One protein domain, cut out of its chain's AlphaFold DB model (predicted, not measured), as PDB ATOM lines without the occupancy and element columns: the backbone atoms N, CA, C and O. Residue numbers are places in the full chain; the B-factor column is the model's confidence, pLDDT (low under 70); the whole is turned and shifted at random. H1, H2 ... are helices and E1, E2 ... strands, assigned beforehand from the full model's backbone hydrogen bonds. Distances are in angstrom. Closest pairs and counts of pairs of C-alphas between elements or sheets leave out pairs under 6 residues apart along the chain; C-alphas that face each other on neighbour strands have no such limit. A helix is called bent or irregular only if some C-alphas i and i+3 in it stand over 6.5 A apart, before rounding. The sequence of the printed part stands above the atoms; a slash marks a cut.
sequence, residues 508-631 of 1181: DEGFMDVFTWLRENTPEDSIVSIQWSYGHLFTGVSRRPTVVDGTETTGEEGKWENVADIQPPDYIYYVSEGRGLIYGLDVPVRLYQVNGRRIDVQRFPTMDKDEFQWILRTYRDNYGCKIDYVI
ATOM      1  N   ASP A 508      14.514 -31.369   2.530       76.12
ATOM      2  CA  ASP A 508      15.411 -31.327   1.376       76.12
ATOM      3  C   ASP A 508      16.857 -31.651   1.767       76.12
ATOM      4  O   ASP A 508      17.530 -32.415   1.080       76.12
ATOM      5  N   GLU A 509      17.314 -31.132   2.912       78.06
ATOM      6  CA  GLU A 509      18.626 -31.460   3.482       78.06
ATOM      7  C   GLU A 509      18.764 -32.964   3.748       78.06
ATOM      8  O   GLU A 509      19.759 -33.559   3.352       78.06
ATOM      9  N   GLY A 510      17.726 -33.599   4.301       86.06
ATOM     10  CA  GLY A 510      17.722 -35.035   4.575       86.06
ATOM     11  C   GLY A 510      17.751 -35.898   3.309       86.06
ATOM     12  O   GLY A 510      18.439 -36.915   3.284       86.06
ATOM     13  N   PHE A 511      17.074 -35.484   2.231       87.69
ATOM     14  CA  PHE A 511      17.173 -36.175   0.939       87.69
ATOM     15  C   PHE A 511      18.572 -36.051   0.334       87.69
ATOM     16  O   PHE A 511      19.135 -37.050  -0.107       87.69
ATOM     17  N   MET A 512      19.152 -34.849   0.328       86.19
ATOM     18  CA  MET A 512      20.491 -34.631  -0.230       86.19
ATOM     19  C   MET A 512      21.576 -35.379   0.552       86.19
ATOM     20  O   MET A 512      22.490 -35.945  -0.052       86.19
ATOM     21  N   ASP A 513      21.435 -35.434   1.875       88.62
ATOM     22  CA  ASP A 513      22.261 -36.230   2.782       88.62
ATOM     23  C   ASP A 513      22.174 -37.729   2.440       88.62
ATOM     24  O   ASP A 513      23.177 -38.368   2.124       88.62
ATOM     25  N   VAL A 514      20.954 -38.270   2.329       93.00
ATOM     26  CA  VAL A 514      20.703 -39.663   1.919       93.00
ATOM     27  C   VAL A 514      21.257 -39.983   0.529       93.00
ATOM     28  O   VAL A 514      21.830 -41.055   0.326       93.00
ATOM     29  N   PHE A 515      21.107 -39.084  -0.447       92.50
ATOM     30  CA  PHE A 515      21.599 -39.312  -1.810       92.50
ATOM     31  C   PHE A 515      23.128 -39.370  -1.846       92.50
ATOM     32  O   PHE A 515      23.696 -40.180  -2.583       92.50
ATOM     33  N   THR A 516      23.781 -38.537  -1.036       91.62
ATOM     34  CA  THR A 516      25.238 -38.530  -0.872       91.62
ATOM     35  C   THR A 516      25.700 -39.798  -0.162       91.62
ATOM     36  O   THR A 516      26.562 -40.504  -0.682       91.62
ATOM     37  N   TRP A 517      25.047 -40.167   0.944       95.94
ATOM     38  CA  TRP A 517      25.345 -41.403   1.664       95.94
ATOM     39  C   TRP A 517      25.223 -42.635   0.759       95.94
ATOM     40  O   TRP A 517      26.131 -43.465   0.734       95.94
ATOM     41  N   LEU A 518      24.157 -42.731  -0.047       96.94
ATOM     42  CA  LEU A 518      23.971 -43.828  -1.003       96.94
ATOM     43  C   LEU A 518      25.081 -43.870  -2.059       96.94
ATOM     44  O   LEU A 518      25.567 -44.957  -2.376       96.94
ATOM     45  N   ARG A 519      25.526 -42.716  -2.572       94.94
ATOM     46  CA  ARG A 519      26.655 -42.639  -3.517       94.94
ATOM     47  C   ARG A 519      27.946 -43.200  -2.916       94.94
ATOM     48  O   ARG A 519      28.712 -43.842  -3.630       94.94
ATOM     49  N   GLU A 520      28.192 -42.932  -1.639       95.94
ATOM     50  CA  GLU A 520      29.465 -43.223  -0.969       95.94
ATOM     51  C   GLU A 520      29.507 -44.604  -0.298       95.94
ATOM     52  O   GLU A 520      30.581 -45.186  -0.175       95.94
ATOM     53  N   ASN A 521      28.355 -45.152   0.105       97.06
ATOM     54  CA  ASN A 521      28.279 -46.329   0.983       97.06
ATOM     55  C   ASN A 521      27.571 -47.543   0.361       97.06
ATOM     56  O   ASN A 521      27.341 -48.539   1.049       97.06
ATOM     57  N   THR A 522      27.214 -47.496  -0.926       96.62
ATOM     58  CA  THR A 522      26.574 -48.631  -1.617       96.62
ATOM     59  C   THR A 522      27.314 -49.024  -2.896       96.62
ATOM     60  O   THR A 522      27.945 -48.164  -3.508       96.62
ATOM     61  N   PRO A 523      27.245 -50.290  -3.346       95.12
ATOM     62  CA  PRO A 523      27.717 -50.691  -4.676       95.12
ATOM     63  C   PRO A 523      27.062 -49.882  -5.808       95.12
ATOM     64  O   PRO A 523      25.883 -49.544  -5.704       95.12
ATOM     65  N   GLU A 524      27.791 -49.591  -6.893       92.25
ATOM     66  CA  GLU A 524      27.300 -48.770  -8.022       92.25
ATOM     67  C   GLU A 524      26.072 -49.349  -8.739       92.25
ATOM     68  O   GLU A 524      25.276 -48.602  -9.305       92.25
ATOM     69  N   ASP A 525      25.908 -50.669  -8.699       92.81
ATOM     70  CA  ASP A 525      24.799 -51.415  -9.293       92.81
ATOM     71  C   ASP A 525      23.600 -51.591  -8.347       92.81
ATOM     72  O   ASP A 525      22.612 -52.214  -8.736       92.81
ATOM     73  N   SER A 526      23.649 -51.018  -7.138       95.25
ATOM     74  CA  SER A 526      22.550 -51.105  -6.168       95.25
ATOM     75  C   SER A 526      21.292 -50.426  -6.699       95.25
ATOM     76  O   SER A 526      21.294 -49.218  -6.945       95.25
ATOM     77  N   ILE A 527      20.198 -51.176  -6.810       94.56
ATOM     78  CA  ILE A 527      18.924 -50.643  -7.305       94.56
ATOM     79  C   ILE A 527      18.139 -50.036  -6.144       94.56
ATOM     80  O   ILE A 527      17.855 -50.704  -5.145       94.56
ATOM     81  N   VAL A 528      17.739 -48.774  -6.294       95.00
ATOM     82  CA  VAL A 528      17.033 -48.020  -5.253       95.00
ATOM     83  C   VAL A 528      15.604 -47.706  -5.673       95.00
ATOM     84  O   VAL A 528      15.310 -47.336  -6.809       95.00
ATOM     85  N   SER A 529      14.688 -47.834  -4.725       90.56
ATOM     86  CA  SER A 529      13.311 -47.400  -4.874       90.56
ATOM     87  C   SER A 529      13.069 -46.107  -4.101       90.56
ATOM     88  O   SER A 529      13.334 -46.027  -2.901       90.56
ATOM     89  N   ILE A 530      12.524 -45.110  -4.789       85.81
ATOM     90  CA  ILE A 530      12.130 -43.813  -4.237       85.81
ATOM     91  C   ILE A 530      10.871 -43.329  -4.967       85.81
ATOM     92  O   ILE A 530      10.583 -43.779  -6.079       85.81
ATOM     93  N   GLN A 531      10.114 -42.413  -4.358       79.19
ATOM     94  CA  GLN A 531       9.025 -41.719  -5.042       79.19
ATOM     95  C   GLN A 531       9.506 -41.140  -6.389       79.19
ATOM     96  O   GLN A 531      10.559 -40.508  -6.480       79.19
ATOM     97  N   TRP A 532       8.691 -41.325  -7.429       75.94
ATOM     98  CA  TRP A 532       9.002 -40.967  -8.817       75.94
ATOM     99  C   TRP A 532       9.494 -39.521  -9.012       75.94
ATOM    100  O   TRP A 532      10.364 -39.276  -9.844       75.94
ATOM    101  N   SER A 533       8.966 -38.561  -8.248       73.56
ATOM    102  CA  SER A 533       9.289 -37.127  -8.362       73.56
ATOM    103  C   SER A 533      10.739 -36.820  -7.980       73.56
ATOM    104  O   SER A 533      11.324 -35.866  -8.494       73.56
ATOM    105  N   TYR A 534      11.337 -37.646  -7.120       81.81
ATOM    106  CA  TYR A 534      12.730 -37.528  -6.710       81.81
ATOM    107  C   TYR A 534      13.677 -38.331  -7.597       81.81
ATOM    108  O   TYR A 534      14.878 -38.092  -7.541       81.81
ATOM    109  N   GLY A 535      13.168 -39.250  -8.425       85.50
ATOM    110  CA  GLY A 535      13.982 -40.228  -9.148       85.50
ATOM    111  C   GLY A 535      15.077 -39.604 -10.015       85.50
ATOM    112  O   GLY A 535      16.226 -40.005  -9.900       85.50
ATOM    113  N   HIS A 536      14.771 -38.572 -10.808       86.81
ATOM    114  CA  HIS A 536      15.786 -37.919 -11.649       86.81
ATOM    115  C   HIS A 536      16.868 -37.227 -10.822       86.81
ATOM    116  O   HIS A 536      18.054 -37.441 -11.051       86.81
ATOM    117  N   LEU A 537      16.481 -36.424  -9.829       88.06
ATOM    118  CA  LEU A 537      17.451 -35.787  -8.942       88.06
ATOM    119  C   LEU A 537      18.299 -36.841  -8.225       88.06
ATOM    120  O   LEU A 537      19.516 -36.703  -8.147       88.06
ATOM    121  N   PHE A 538      17.658 -37.903  -7.742       90.69
ATOM    122  CA  PHE A 538      18.319 -39.019  -7.097       90.69
ATOM    123  C   PHE A 538      19.358 -39.663  -8.014       90.69
ATOM    124  O   PHE A 538      20.483 -39.843  -7.562       90.69
ATOM    125  N   THR A 539      19.043 -39.999  -9.270       91.88
ATOM    126  CA  THR A 539      20.011 -40.654 -10.168       91.88
ATOM    127  C   THR A 539      21.170 -39.715 -10.493       91.88
ATOM    128  O   THR A 539      22.331 -40.107 -10.368       91.88
ATOM    129  N   GLY A 540      20.875 -38.441 -10.776       90.44
ATOM    130  CA  GLY A 540      21.892 -37.431 -11.070       90.44
ATOM    131  C   GLY A 540      22.821 -37.133  -9.890       90.44
ATOM    132  O   GLY A 540      24.012 -36.876 -10.080       90.44
ATOM    133  N   VAL A 541      22.302 -37.199  -8.660       90.06
ATOM    134  CA  VAL A 541      23.089 -37.051  -7.433       90.06
ATOM    135  C   VAL A 541      23.710 -38.397  -7.064       90.06
ATOM    136  O   VAL A 541      24.904 -38.580  -7.241       90.06
ATOM    137  N   SER A 542      22.961 -39.382  -6.591       93.00
ATOM    138  CA  SER A 542      23.521 -40.634  -6.060       93.00
ATOM    139  C   SER A 542      24.319 -41.464  -7.075       93.00
ATOM    140  O   SER A 542      25.155 -42.272  -6.672       93.00
ATOM    141  N   ARG A 543      24.075 -41.285  -8.383       93.25
ATOM    142  CA  ARG A 543      24.587 -42.158  -9.452       93.25
ATOM    143  C   ARG A 543      24.275 -43.631  -9.173       93.25
ATOM    144  O   ARG A 543      25.119 -44.501  -9.385       93.25
ATOM    145  N   ARG A 544      23.075 -43.904  -8.654       95.25
ATOM    146  CA  ARG A 544      22.516 -45.249  -8.476       95.25
ATOM    147  C   ARG A 544      21.280 -45.438  -9.349       95.25
ATOM    148  O   ARG A 544      20.535 -44.473  -9.530       95.25
ATOM    149  N   PRO A 545      21.052 -46.645  -9.894       92.88
ATOM    150  CA  PRO A 545      19.848 -46.926 -10.658       92.88
ATOM    151  C   PRO A 545      18.575 -46.828  -9.806       92.88
ATOM    152  O   PRO A 545      18.547 -47.316  -8.674       92.88
ATOM    153  N   THR A 546      17.500 -46.265 -10.363       89.31
ATOM    154  CA  THR A 546      16.166 -46.277  -9.746       89.31
ATOM    155  C   THR A 546      15.199 -47.195 -10.458       89.31
ATOM    156  O   THR A 546      15.235 -47.359 -11.674       89.31
ATOM    157  N   VAL A 547      14.260 -47.754  -9.699       83.12
ATOM    158  CA  VAL A 547      13.150 -48.543 -10.257       83.12
ATOM    159  C   VAL A 547      12.162 -47.665 -11.038       83.12
ATOM    160  O   VAL A 547      11.526 -48.138 -11.981       83.12
ATOM    161  N   VAL A 548      12.006 -46.400 -10.636       78.00
ATOM    162  CA  VAL A 548      11.081 -45.424 -11.227       78.00
ATOM    163  C   VAL A 548      11.654 -44.011 -11.114       78.00
ATOM    164  O   VAL A 548      12.404 -43.712 -10.181       78.00
ATOM    165  N   ASP A 549      11.294 -43.133 -12.048       79.25
ATOM    166  CA  ASP A 549      11.605 -41.706 -11.986       79.25
ATOM    167  C   ASP A 549      10.535 -40.822 -12.668       79.25
ATOM    168  O   ASP A 549       9.383 -41.226 -12.833       79.25
ATOM    169  N   GLY A 550      10.893 -39.575 -12.999       71.06
ATOM    170  CA  GLY A 550       9.988 -38.576 -13.561       71.06
ATOM    171  C   GLY A 550       9.565 -38.819 -15.011       71.06
ATOM    172  O   GLY A 550       8.630 -38.146 -15.464       71.06
ATOM    173  N   THR A 551      10.193 -39.756 -15.728       70.44
ATOM    174  CA  THR A 551       9.867 -40.041 -17.128       70.44
ATOM    175  C   THR A 551       8.602 -40.898 -17.233       70.44
ATOM    176  O   THR A 551       8.460 -41.910 -16.559       70.44
ATOM    177  N   GLU A 552       7.664 -40.490 -18.094       59.44
ATOM    178  CA  GLU A 552       6.411 -41.216 -18.346       59.44
ATOM    179  C   GLU A 552       6.471 -42.028 -19.643       59.44
ATOM    180  O   GLU A 552       6.867 -41.520 -20.696       59.44
ATOM    181  N   THR A 553       5.922 -43.240 -19.615       50.22
ATOM    182  CA  THR A 553       5.463 -43.943 -20.816       50.22
ATOM    183  C   THR A 553       4.059 -43.433 -21.191       50.22
ATOM    184  O   THR A 553       3.037 -43.804 -20.615       50.22
ATOM    185  N   THR A 554       3.978 -42.497 -22.147       40.62
ATOM    186  CA  THR A 554       2.719 -41.825 -22.538       40.62
ATOM    187  C   THR A 554       1.704 -42.783 -23.165       40.62
ATOM    188  O   THR A 554       1.829 -43.130 -24.342       40.62
ATOM    189  N   GLY A 555       0.666 -43.179 -22.427       40.41
ATOM    190  CA  GLY A 555      -0.457 -43.952 -22.971       40.41
ATOM    191  C   GLY A 555      -1.713 -43.861 -22.110       40.41
ATOM    192  O   GLY A 555      -1.677 -43.362 -20.990       40.41
ATOM    193  N   GLU A 556      -2.849 -44.258 -22.688       40.97
ATOM    194  CA  GLU A 556      -4.163 -44.179 -22.034       40.97
ATOM    195  C   GLU A 556      -4.257 -45.140 -20.838       40.97
ATOM    196  O   GLU A 556      -3.647 -46.210 -20.831       40.97
ATOM    197  N   GLU A 557      -5.068 -44.768 -19.848       43.03
ATOM    198  CA  GLU A 557      -5.460 -45.620 -18.721       43.03
ATOM    199  C   GLU A 557      -5.900 -47.011 -19.231       43.03
ATOM    200  O   GLU A 557      -6.775 -47.116 -20.090       43.03
ATOM    201  N   GLY A 558      -5.236 -48.078 -18.766       44.88
ATOM    202  CA  GLY A 558      -5.500 -49.465 -19.181       44.88
ATOM    203  C   GLY A 558      -4.823 -49.945 -20.481       44.88
ATOM    204  O   GLY A 558      -4.909 -51.131 -20.787       44.88
ATOM    205  N   LYS A 559      -4.112 -49.101 -21.251       41.84
ATOM    206  CA  LYS A 559      -3.377 -49.553 -22.463       41.84
ATOM    207  C   LYS A 559      -2.072 -50.300 -22.174       41.84
ATOM    208  O   LYS A 559      -1.581 -51.010 -23.046       41.84
ATOM    209  N   TRP A 560      -1.510 -50.116 -20.983       47.34
ATOM    210  CA  TRP A 560      -0.187 -50.622 -20.600       47.34
ATOM    211  C   TRP A 560      -0.218 -51.920 -19.792       47.34
ATOM    212  O   TRP A 560       0.818 -52.381 -19.319       47.34
ATOM    213  N   GLU A 561      -1.392 -52.533 -19.646       49.12
ATOM    214  CA  GLU A 561      -1.517 -53.848 -19.026       49.12
ATOM    215  C   GLU A 561      -0.913 -54.909 -19.970       49.12
ATOM    216  O   GLU A 561      -1.541 -55.343 -20.932       49.12
ATOM    217  N   ASN A 562       0.328 -55.325 -19.694       48.12
ATOM    218  CA  ASN A 562       0.965 -56.524 -20.257       48.12
ATOM    219  C   ASN A 562       1.057 -56.603 -21.800       48.12
ATOM    220  O   ASN A 562       0.749 -57.639 -22.395       48.12
ATOM    221  N   VAL A 563       1.540 -55.550 -22.471       47.50
ATOM    222  CA  VAL A 563       2.026 -55.675 -23.861       47.50
ATOM    223  C   VAL A 563       3.446 -56.252 -23.883       47.50
ATOM    224  O   VAL A 563       4.327 -55.773 -23.180       47.50
ATOM    225  N   ALA A 564       3.669 -57.278 -24.711       45.44
ATOM    226  CA  ALA A 564       4.904 -58.076 -24.751       45.44
ATOM    227  C   ALA A 564       6.183 -57.292 -25.117       45.44
ATOM    228  O   ALA A 564       7.288 -57.783 -24.885       45.44
ATOM    229  N   ASP A 565       6.028 -56.094 -25.683       47.59
ATOM    230  CA  ASP A 565       7.118 -55.306 -26.262       47.59
ATOM    231  C   ASP A 565       7.709 -54.266 -25.285       47.59
ATOM    232  O   ASP A 565       8.643 -53.556 -25.648       47.59
ATOM    233  N   ILE A 566       7.187 -54.171 -24.053       45.88
ATOM    234  CA  ILE A 566       7.689 -53.277 -22.994       45.88
ATOM    235  C   ILE A 566       8.109 -54.136 -21.795       45.88
ATOM    236  O   ILE A 566       7.282 -54.802 -21.175       45.88
ATOM    237  N   GLN A 567       9.413 -54.160 -21.508       51.38
ATOM    238  CA  GLN A 567      10.019 -54.900 -20.396       51.38
ATOM    239  C   GLN A 567      10.591 -53.911 -19.369       51.38
ATOM    240  O   GLN A 567      11.272 -52.978 -19.797       51.38
ATOM    241  N   PRO A 568      10.388 -54.098 -18.048       47.72
ATOM    242  CA  PRO A 568       9.424 -54.980 -17.384       47.72
ATOM    243  C   PRO A 568       8.009 -54.365 -17.497       47.72
ATOM    244  O   PRO A 568       7.901 -53.169 -17.764       47.72
ATOM    245  N   PRO A 569       6.907 -55.125 -17.345       48.06
ATOM    246  CA  PRO A 569       5.569 -54.553 -17.442       48.06
ATOM    247  C   PRO A 569       5.466 -53.463 -16.386       48.06
ATOM    248  O   PRO A 569       5.715 -53.711 -15.206       48.06
ATOM    249  N   ASP A 570       5.146 -52.244 -16.814       48.34
ATOM    250  CA  ASP A 570       5.291 -51.079 -15.950       48.34
ATOM    251  C   ASP A 570       4.403 -51.123 -14.692       48.34
ATOM    252  O   ASP A 570       4.545 -50.280 -13.820       48.34
ATOM    253  N   TYR A 571       3.515 -52.107 -14.533       57.56
ATOM    254  CA  TYR A 571       2.520 -52.116 -13.473       57.56
ATOM    255  C   TYR A 571       2.255 -53.537 -12.960       57.56
ATOM    256  O   TYR A 571       1.664 -54.356 -13.661       57.56
ATOM    257  N   ILE A 572       2.572 -53.820 -11.688       60.09
ATOM    258  CA  ILE A 572       1.951 -54.942 -10.949       60.09
ATOM    259  C   ILE A 572       0.563 -54.505 -10.451       60.09
ATOM    260  O   ILE A 572       0.123 -54.836  -9.359       60.09
ATOM    261  N   TYR A 573      -0.141 -53.698 -11.237       60.22
ATOM    262  CA  TYR A 573      -1.479 -53.240 -10.927       60.22
ATOM    263  C   TYR A 573      -2.323 -53.185 -12.201       60.22
ATOM    264  O   TYR A 573      -1.797 -53.032 -13.301       60.22
ATOM    265  N   TYR A 574      -3.633 -53.290 -12.037       59.47
ATOM    266  CA  TYR A 574      -4.639 -53.064 -13.064       59.47
ATOM    267  C   TYR A 574      -5.605 -51.979 -12.625       59.47
ATOM    268  O   TYR A 574      -5.717 -51.671 -11.433       59.47
ATOM    269  N   VAL A 575      -6.308 -51.385 -13.583       58.62
ATOM    270  CA  VAL A 575      -7.321 -50.377 -13.277       58.62
ATOM    271  C   VAL A 575      -8.713 -50.976 -13.424       58.62
ATOM    272  O   VAL A 575      -9.083 -51.467 -14.484       58.62
ATOM    273  N   SER A 576      -9.525 -50.888 -12.371       57.62
ATOM    274  CA  SER A 576     -10.944 -51.252 -12.415       57.62
ATOM    275  C   SER A 576     -11.788 -50.121 -11.838       57.62
ATOM    276  O   SER A 576     -11.512 -49.633 -10.745       57.62
ATOM    277  N   GLU A 577     -12.801 -49.669 -12.583       59.09
ATOM    278  CA  GLU A 577     -13.702 -48.575 -12.176       59.09
ATOM    279  C   GLU A 577     -12.967 -47.276 -11.767       59.09
ATOM    280  O   GLU A 577     -13.365 -46.593 -10.826       59.09
ATOM    281  N   GLY A 578     -11.863 -46.942 -12.452       51.47
ATOM    282  CA  GLY A 578     -11.036 -45.758 -12.159       51.47
ATOM    283  C   GLY A 578     -10.125 -45.903 -10.931       51.47
ATOM    284  O   GLY A 578      -9.693 -44.904 -10.356       51.47
ATOM    285  N   ARG A 579      -9.864 -47.141 -10.486       54.62
ATOM    286  CA  ARG A 579      -9.099 -47.461  -9.270       54.62
ATOM    287  C   ARG A 579      -7.940 -48.406  -9.589       54.62
ATOM    288  O   ARG A 579      -8.156 -49.418 -10.243       54.62
ATOM    289  N   GLY A 580      -6.733 -48.102  -9.101       57.28
ATOM    290  CA  GLY A 580      -5.545 -48.957  -9.252       57.28
ATOM    291  C   GLY A 580      -5.480 -50.064  -8.191       57.28
ATOM    292  O   GLY A 580      -5.374 -49.767  -6.993       57.28
ATOM    293  N   LEU A 581      -5.535 -51.318  -8.640       61.69
ATOM    294  CA  LEU A 581      -5.564 -52.558  -7.854       61.69
ATOM    295  C   LEU A 581      -4.326 -53.402  -8.155       61.69
ATOM    296  O   LEU A 581      -3.968 -53.524  -9.316       61.69
ATOM    297  N   ILE A 582      -3.681 -54.000  -7.154       65.25
ATOM    298  CA  ILE A 582      -2.459 -54.798  -7.361       65.25
ATOM    299  C   ILE A 582      -2.837 -56.217  -7.806       65.25
ATOM    300  O   ILE A 582      -3.721 -56.838  -7.220       65.25
ATOM    301  N   TYR A 583      -2.195 -56.742  -8.853       63.44
ATOM    302  CA  TYR A 583      -2.465 -58.111  -9.311       63.44
ATOM    303  C   TYR A 583      -2.079 -59.127  -8.232       63.44
ATOM    304  O   TYR A 583      -0.989 -59.050  -7.692       63.44
ATOM    305  N   GLY A 584      -2.927 -60.121  -7.958       62.41
ATOM    306  CA  GLY A 584      -2.583 -61.221  -7.045       62.41
ATOM    307  C   GLY A 584      -2.616 -60.879  -5.550       62.41
ATOM    308  O   GLY A 584      -2.248 -61.735  -4.748       62.41
ATOM    309  N   LEU A 585      -3.077 -59.680  -5.182       63.38
ATOM    310  CA  LEU A 585      -3.350 -59.279  -3.803       63.38
ATOM    311  C   LEU A 585      -4.806 -58.807  -3.672       63.38
ATOM    312  O   LEU A 585      -5.228 -57.886  -4.371       63.38
ATOM    313  N   ASP A 586      -5.553 -59.399  -2.741       60.47
ATOM    314  CA  ASP A 586      -6.924 -58.990  -2.403       60.47
ATOM    315  C   ASP A 586      -6.902 -57.817  -1.407       60.47
ATOM    316  O   ASP A 586      -7.296 -57.944  -0.250       60.47
ATOM    317  N   VAL A 587      -6.386 -56.664  -1.843       60.28
ATOM    318  CA  VAL A 587      -6.213 -55.487  -0.975       60.28
ATOM    319  C   VAL A 587      -7.301 -54.433  -1.214       60.28
ATOM    320  O   VAL A 587      -7.600 -54.102  -2.370       60.28
ATOM    321  N   PRO A 588      -7.897 -53.852  -0.152       53.09
ATOM    322  CA  PRO A 588      -8.856 -52.767  -0.293       53.09
ATOM    323  C   PRO A 588      -8.252 -51.588  -1.061       53.09
ATOM    324  O   PRO A 588      -7.122 -51.167  -0.815       53.09
ATOM    325  N   VAL A 589      -9.033 -51.006  -1.975       51.19
ATOM    326  CA  VAL A 589      -8.624 -49.843  -2.780       51.19
ATOM    327  C   VAL A 589      -8.051 -48.741  -1.880       51.19
ATOM    328  O   VAL A 589      -8.762 -48.215  -1.028       51.19
ATOM    329  N   ARG A 590      -6.804 -48.316  -2.105       59.25
ATOM    330  CA  ARG A 590      -6.223 -47.141  -1.427       59.25
ATOM    331  C   ARG A 590      -6.551 -45.866  -2.208       59.25
ATOM    332  O   ARG A 590      -6.405 -45.836  -3.430       59.25
ATOM    333  N   LEU A 591      -7.049 -44.840  -1.510       43.78
ATOM    334  CA  LEU A 591      -7.518 -43.561  -2.067       43.78
ATOM    335  C   LEU A 591      -6.335 -42.694  -2.530       43.78
ATOM    336  O   LEU A 591      -5.961 -41.736  -1.875       43.78
ATOM    337  N   TYR A 592      -5.769 -43.017  -3.688       49.41
ATOM    338  CA  TYR A 592      -5.019 -42.062  -4.501       49.41
ATOM    339  C   TYR A 592      -5.421 -42.268  -5.959       49.41
ATOM    340  O   TYR A 592      -5.590 -43.404  -6.409       49.41
ATOM    341  N   GLN A 593      -5.641 -41.163  -6.673       40.88
ATOM    342  CA  GLN A 593      -5.988 -41.182  -8.093       40.88
ATOM    343  C   GLN A 593      -4.908 -41.926  -8.888       40.88
ATOM    344  O   GLN A 593      -3.718 -41.839  -8.578       40.88
ATOM    345  N   VAL A 594      -5.332 -42.683  -9.903       41.16
ATOM    346  CA  VAL A 594      -4.426 -43.355 -10.838       41.16
ATOM    347  C   VAL A 594      -3.695 -42.277 -11.637       41.16
ATOM    348  O   VAL A 594      -4.233 -41.751 -12.608       41.16
ATOM    349  N   ASN A 595      -2.475 -41.939 -11.212       43.84
ATOM    350  CA  ASN A 595      -1.643 -40.905 -11.835       43.84
ATOM    351  C   ASN A 595      -0.645 -41.452 -12.868       43.84
ATOM    352  O   ASN A 595       0.350 -40.801 -13.164       43.84
ATOM    353  N   GLY A 596      -0.907 -42.643 -13.420       43.25
ATOM    354  CA  GLY A 596      -0.184 -43.181 -14.578       43.25
ATOM    355  C   GLY A 596       1.315 -43.445 -14.378       43.25
ATOM    356  O   GLY A 596       2.037 -43.486 -15.364       43.25
ATOM    357  N   ARG A 597       1.800 -43.587 -13.136       57.09
ATOM    358  CA  ARG A 597       3.222 -43.814 -12.820       57.09
ATOM    359  C   ARG A 597       3.331 -44.783 -11.634       57.09
ATOM    360  O   ARG A 597       2.785 -44.472 -10.581       57.09
ATOM    361  N   ARG A 598       3.945 -45.961 -11.836       61.66
ATOM    362  CA  ARG A 598       4.215 -47.087 -10.889       61.66
ATOM    363  C   ARG A 598       3.574 -46.950  -9.487       61.66
ATOM    364  O   ARG A 598       4.257 -46.718  -8.487       61.66
ATOM    365  N   ILE A 599       2.242 -47.056  -9.413       58.75
ATOM    366  CA  ILE A 599       1.449 -46.847  -8.180       58.75
ATOM    367  C   ILE A 599       1.810 -47.867  -7.094       58.75
ATOM    368  O   ILE A 599       1.687 -47.587  -5.904       58.75
ATOM    369  N   ASP A 600       2.246 -49.051  -7.503       67.25
ATOM    370  CA  ASP A 600       2.757 -50.104  -6.639       67.25
ATOM    371  C   ASP A 600       3.941 -49.611  -5.796       67.25
ATOM    372  O   ASP A 600       3.875 -49.663  -4.572       67.25
ATOM    373  N   VAL A 601       4.967 -49.023  -6.410       73.12
ATOM    374  CA  VAL A 601       6.152 -48.534  -5.684       73.12
ATOM    375  C   VAL A 601       5.836 -47.316  -4.813       73.12
ATOM    376  O   VAL A 601       6.288 -47.227  -3.672       73.12
ATOM    377  N   GLN A 602       4.996 -46.398  -5.302       69.69
ATOM    378  CA  GLN A 602       4.574 -45.224  -4.524       69.69
ATOM    379  C   GLN A 602       3.804 -45.608  -3.247       69.69
ATOM    380  O   GLN A 602       3.701 -44.812  -2.317       69.69
ATOM    381  N   ARG A 603       3.248 -46.823  -3.184       73.44
ATOM    382  CA  ARG A 603       2.459 -47.296  -2.045       73.44
ATOM    383  C   ARG A 603       3.274 -47.982  -0.958       73.44
ATOM    384  O   ARG A 603       2.670 -48.278   0.071       73.44
ATOM    385  N   PHE A 604       4.586 -48.178  -1.125       84.12
ATOM    386  CA  PHE A 604       5.459 -48.790  -0.111       84.12
ATOM    387  C   PHE A 604       5.231 -48.263   1.319       84.12
ATOM    388  O   PHE A 604       5.087 -49.093   2.215       84.12
ATOM    389  N   PRO A 605       5.076 -46.944   1.560       84.44
ATOM    390  CA  PRO A 605       4.766 -46.410   2.891       84.44
ATOM    391  C   PRO A 605       3.519 -46.989   3.543       84.44
ATOM    392  O   PRO A 605       3.487 -47.224   4.748       84.44
ATOM    393  N   THR A 606       2.497 -47.213   2.724       80.88
ATOM    394  CA  THR A 606       1.162 -47.629   3.152       80.88
ATOM    395  C   THR A 606       0.966 -49.138   3.129       80.88
ATOM    396  O   THR A 606      -0.138 -49.585   3.407       80.88
ATOM    397  N   MET A 607       1.971 -49.911   2.714       83.81
ATOM    398  CA  MET A 607       1.892 -51.370   2.680       83.81
ATOM    399  C   MET A 607       2.166 -51.958   4.043       83.81
ATOM    400  O   MET A 607       2.968 -51.411   4.793       83.81
ATOM    401  N   ASP A 608       1.550 -53.093   4.335       85.50
ATOM    402  CA  ASP A 608       2.012 -53.937   5.426       85.50
ATOM    403  C   ASP A 608       3.232 -54.781   5.016       85.50
ATOM    404  O   ASP A 608       3.687 -54.768   3.866       85.50
ATOM    405  N   LYS A 609       3.779 -55.524   5.982       87.38
ATOM    406  CA  LYS A 609       4.964 -56.367   5.786       87.38
ATOM    407  C   LYS A 609       4.773 -57.469   4.733       87.38
ATOM    408  O   LYS A 609       5.744 -57.823   4.063       87.38
ATOM    409  N   ASP A 610       3.567 -58.021   4.590       85.19
ATOM    410  CA  ASP A 610       3.292 -59.176   3.731       85.19
ATOM    411  C   ASP A 610       3.099 -58.715   2.280       85.19
ATOM    412  O   ASP A 610       3.677 -59.298   1.353       85.19
ATOM    413  N   GLU A 611       2.365 -57.614   2.084       84.44
ATOM    414  CA  GLU A 611       2.234 -56.908   0.808       84.44
ATOM    415  C   GLU A 611       3.601 -56.452   0.289       84.44
ATOM    416  O   GLU A 611       3.968 -56.733  -0.858       84.44
ATOM    417  N   PHE A 612       4.388 -55.794   1.148       89.00
ATOM    418  CA  PHE A 612       5.717 -55.305   0.800       89.00
ATOM    419  C   PHE A 612       6.639 -56.464   0.390       89.00
ATOM    420  O   PHE A 612       7.259 -56.427  -0.677       89.00
ATOM    421  N   GLN A 613       6.649 -57.559   1.160       89.50
ATOM    422  CA  GLN A 613       7.404 -58.767   0.818       89.50
ATOM    423  C   GLN A 613       6.957 -59.383  -0.514       89.50
ATOM    424  O   GLN A 613       7.783 -59.880  -1.286       89.50
ATOM    425  N   TRP A 614       5.652 -59.427  -0.780       86.06
ATOM    426  CA  TRP A 614       5.111 -59.971  -2.023       86.06
ATOM    427  C   TRP A 614       5.583 -59.171  -3.242       86.06
ATOM    428  O   TRP A 614       6.052 -59.771  -4.216       86.06
ATOM    429  N   ILE A 615       5.561 -57.839  -3.171       84.81
ATOM    430  CA  ILE A 615       6.015 -56.987  -4.276       84.81
ATOM    431  C   ILE A 615       7.519 -57.126  -4.502       84.81
ATOM    432  O   ILE A 615       7.934 -57.368  -5.636       84.81
ATOM    433  N   LEU A 616       8.338 -57.060  -3.447       88.94
ATOM    434  CA  LEU A 616       9.792 -57.214  -3.567       88.94
ATOM    435  C   LEU A 616      10.185 -58.548  -4.215       88.94
ATOM    436  O   LEU A 616      11.057 -58.589  -5.087       88.94
ATOM    437  N   ARG A 617       9.508 -59.642  -3.837       87.00
ATOM    438  CA  ARG A 617       9.690 -60.951  -4.482       87.00
ATOM    439  C   ARG A 617       9.295 -60.909  -5.949       87.00
ATOM    440  O   ARG A 617      10.046 -61.398  -6.780       87.00
ATOM    441  N   THR A 618       8.155 -60.311  -6.270       82.94
ATOM    442  CA  THR A 618       7.650 -60.257  -7.645       82.94
ATOM    443  C   THR A 618       8.601 -59.479  -8.559       82.94
ATOM    444  O   THR A 618       8.938 -59.970  -9.634       82.94
ATOM    445  N   TYR A 619       9.113 -58.327  -8.110       82.88
ATOM    446  CA  TYR A 619      10.135 -57.556  -8.830       82.88
ATOM    447  C   TYR A 619      11.405 -58.372  -9.088       82.88
ATOM    448  O   TYR A 619      11.876 -58.449 -10.226       82.88
ATOM    449  N   ARG A 620      11.923 -59.044  -8.057       87.12
ATOM    450  CA  ARG A 620      13.129 -59.870  -8.174       87.12
ATOM    451  C   ARG A 620      12.917 -61.069  -9.099       87.12
ATOM    452  O   ARG A 620      13.740 -61.321  -9.974       87.12
ATOM    453  N   ASP A 621      11.832 -61.806  -8.894       82.81
ATOM    454  CA  ASP A 621      11.657 -63.157  -9.433       82.81
ATOM    455  C   ASP A 621      11.064 -63.166 -10.835       82.81
ATOM    456  O   ASP A 621      11.483 -63.961 -11.674       82.81
ATOM    457  N   ASN A 622      10.113 -62.270 -11.102       78.88
ATOM    458  CA  ASN A 622       9.425 -62.234 -12.387       78.88
ATOM    459  C   ASN A 622      10.102 -61.271 -13.368       78.88
ATOM    460  O   ASN A 622       9.960 -61.447 -14.578       78.88
ATOM    461  N   TYR A 623      10.831 -60.270 -12.862       76.88
ATOM    462  CA  TYR A 623      11.363 -59.173 -13.678       76.88
ATOM    463  C   TYR A 623      12.873 -58.961 -13.559       76.88
ATOM    464  O   TYR A 623      13.408 -58.084 -14.239       76.88
ATOM    465  N   GLY A 624      13.567 -59.742 -12.725       80.69
ATOM    466  CA  GLY A 624      15.011 -59.608 -12.515       80.69
ATOM    467  C   GLY A 624      15.420 -58.291 -11.847       80.69
ATOM    468  O   GLY A 624      16.594 -57.936 -11.870       80.69
ATOM    469  N   CYS A 625      14.472 -57.552 -11.263       85.31
ATOM    470  CA  CYS A 625      14.718 -56.276 -10.604       85.31
ATOM    471  C   CYS A 625      14.867 -56.501  -9.096       85.31
ATOM    472  O   CYS A 625      13.894 -56.598  -8.348       85.31
ATOM    473  N   LYS A 626      16.111 -56.636  -8.643       90.94
ATOM    474  CA  LYS A 626      16.445 -56.825  -7.233       90.94
ATOM    475  C   LYS A 626      16.561 -55.459  -6.551       90.94
ATOM    476  O   LYS A 626      17.622 -54.858  -6.580       90.94
ATOM    477  N   ILE A 627      15.478 -54.967  -5.949       93.12
ATOM    478  CA  ILE A 627      15.490 -53.696  -5.202       93.12
ATOM    479  C   ILE A 627      16.330 -53.875  -3.931       93.12
ATOM    480  O   ILE A 627      15.945 -54.645  -3.052       93.12
ATOM    481  N   ASP A 628      17.469 -53.195  -3.838       95.50
ATOM    482  CA  ASP A 628      18.408 -53.306  -2.717       95.50
ATOM    483  C   ASP A 628      18.077 -52.325  -1.590       95.50
ATOM    484  O   ASP A 628      18.221 -52.664  -0.413       95.50
ATOM    485  N   TYR A 629      17.600 -51.127  -1.945       96.44
ATOM    486  CA  TYR A 629      17.272 -50.075  -0.984       96.44
ATOM    487  C   TYR A 629      15.934 -49.406  -1.277       96.44
ATOM    488  O   TYR A 629      15.537 -49.246  -2.432       96.44
ATOM    489  N   VAL A 630      15.259 -48.958  -0.222       94.69
ATOM    490  CA  VAL A 630      14.029 -48.164  -0.303       94.69
ATOM    491  C   VAL A 630      14.156 -46.942   0.592       94.69
ATOM    492  O   VAL A 630      14.541 -47.057   1.755       94.69
ATOM    493  N   ILE A 631      13.832 -45.775   0.047       93.31
ATOM    494  CA  ILE A 631      13.879 -44.501   0.766       93.31
ATOM    495  C   ILE A 631      12.472 -44.166   1.264       93.31
ATOM    496  O   ILE A 631      11.530 -44.166   0.475       93.31
TER     497      ILE A 631
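AT A GLANCE: This is residues 508 to 631 of the 1181 residues of the protein "Oligosaccharyl transferase" of Hadesarchaea archaeon B3_Hades (UniProt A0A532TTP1). Helices H1 and H2 make one end of the domain and the strand hairpin E2-E3 the other; between them lie the short strand pair E1 and E4 and the small helix H3, with the longer helix H4 along one side. A long loop, residues 543 to 572, runs from H2 to the hairpin, and residues 583 to 598 loop back to H3. The 124 printed residues, with under half in named elements, hold four named helices and four named strands in the order H1 E1 H2 E2 E3 H3 H4 E4, in a mixed class; sheet E1-E4 is parallel and sheet E2-E3 antiparallel. The whole is compact, with a radius of gyration of the C-alphas of 14.9 A and spans of 44 by 31 by 29 A.

HOW THE PARTS SIT: H1, residues 508 to 521, touches H2, residues 532 to 542, with residues 515 to 519 alone; the closest C-alphas, of Arg 519 and Ser 542, are 4.5 A apart. Their tilt is steep, 50 degrees, the same way. E1, residues 527 to 529, is parallel to E4, residues 627 to 631, at 36 degrees, with N 529 and O 629 2.8 A apart, within hydrogen-bond range. E2, residues 573 to 576, and E3, residues 579 to 582, form an antiparallel hairpin at 144 degrees, with N 574 and O 581 2.8 A apart, also within range. H3, residues 599 to 602, is close to but not clearly touching H4, residues 609 to 623; their closest C-alphas, of Asp 600 and Ile 615, are 8.0 A apart. The closest C-alphas of H4 and E4, of Leu 616 and Ile 627, are 6.9 A apart. H1 and H4 have every O i to N i+4 pair within range, H2 has 5 of 7, and H3 is too short for one.

IN THESE COORDINATES: H1 begins at C-alpha 508 (15.411, -31.327, 1.376) and is 19.8 A long. H2 is 14.8 A long and irregular, with C-alphas 533 and 536 7.3 A apart. H4 is 20.7 A long, and E4, 11.1 A, ends at C-alpha 631 (13.879, -44.501, 0.766).

THE WHOLE: The farthest C-alphas, of Glu 520 and Glu 577, are 44.9 A apart. The printed part has no cut; the links H2 to E2 and E3 to H3 are long. Residues 552 to 600 and residue 602 have pLDDT under 70.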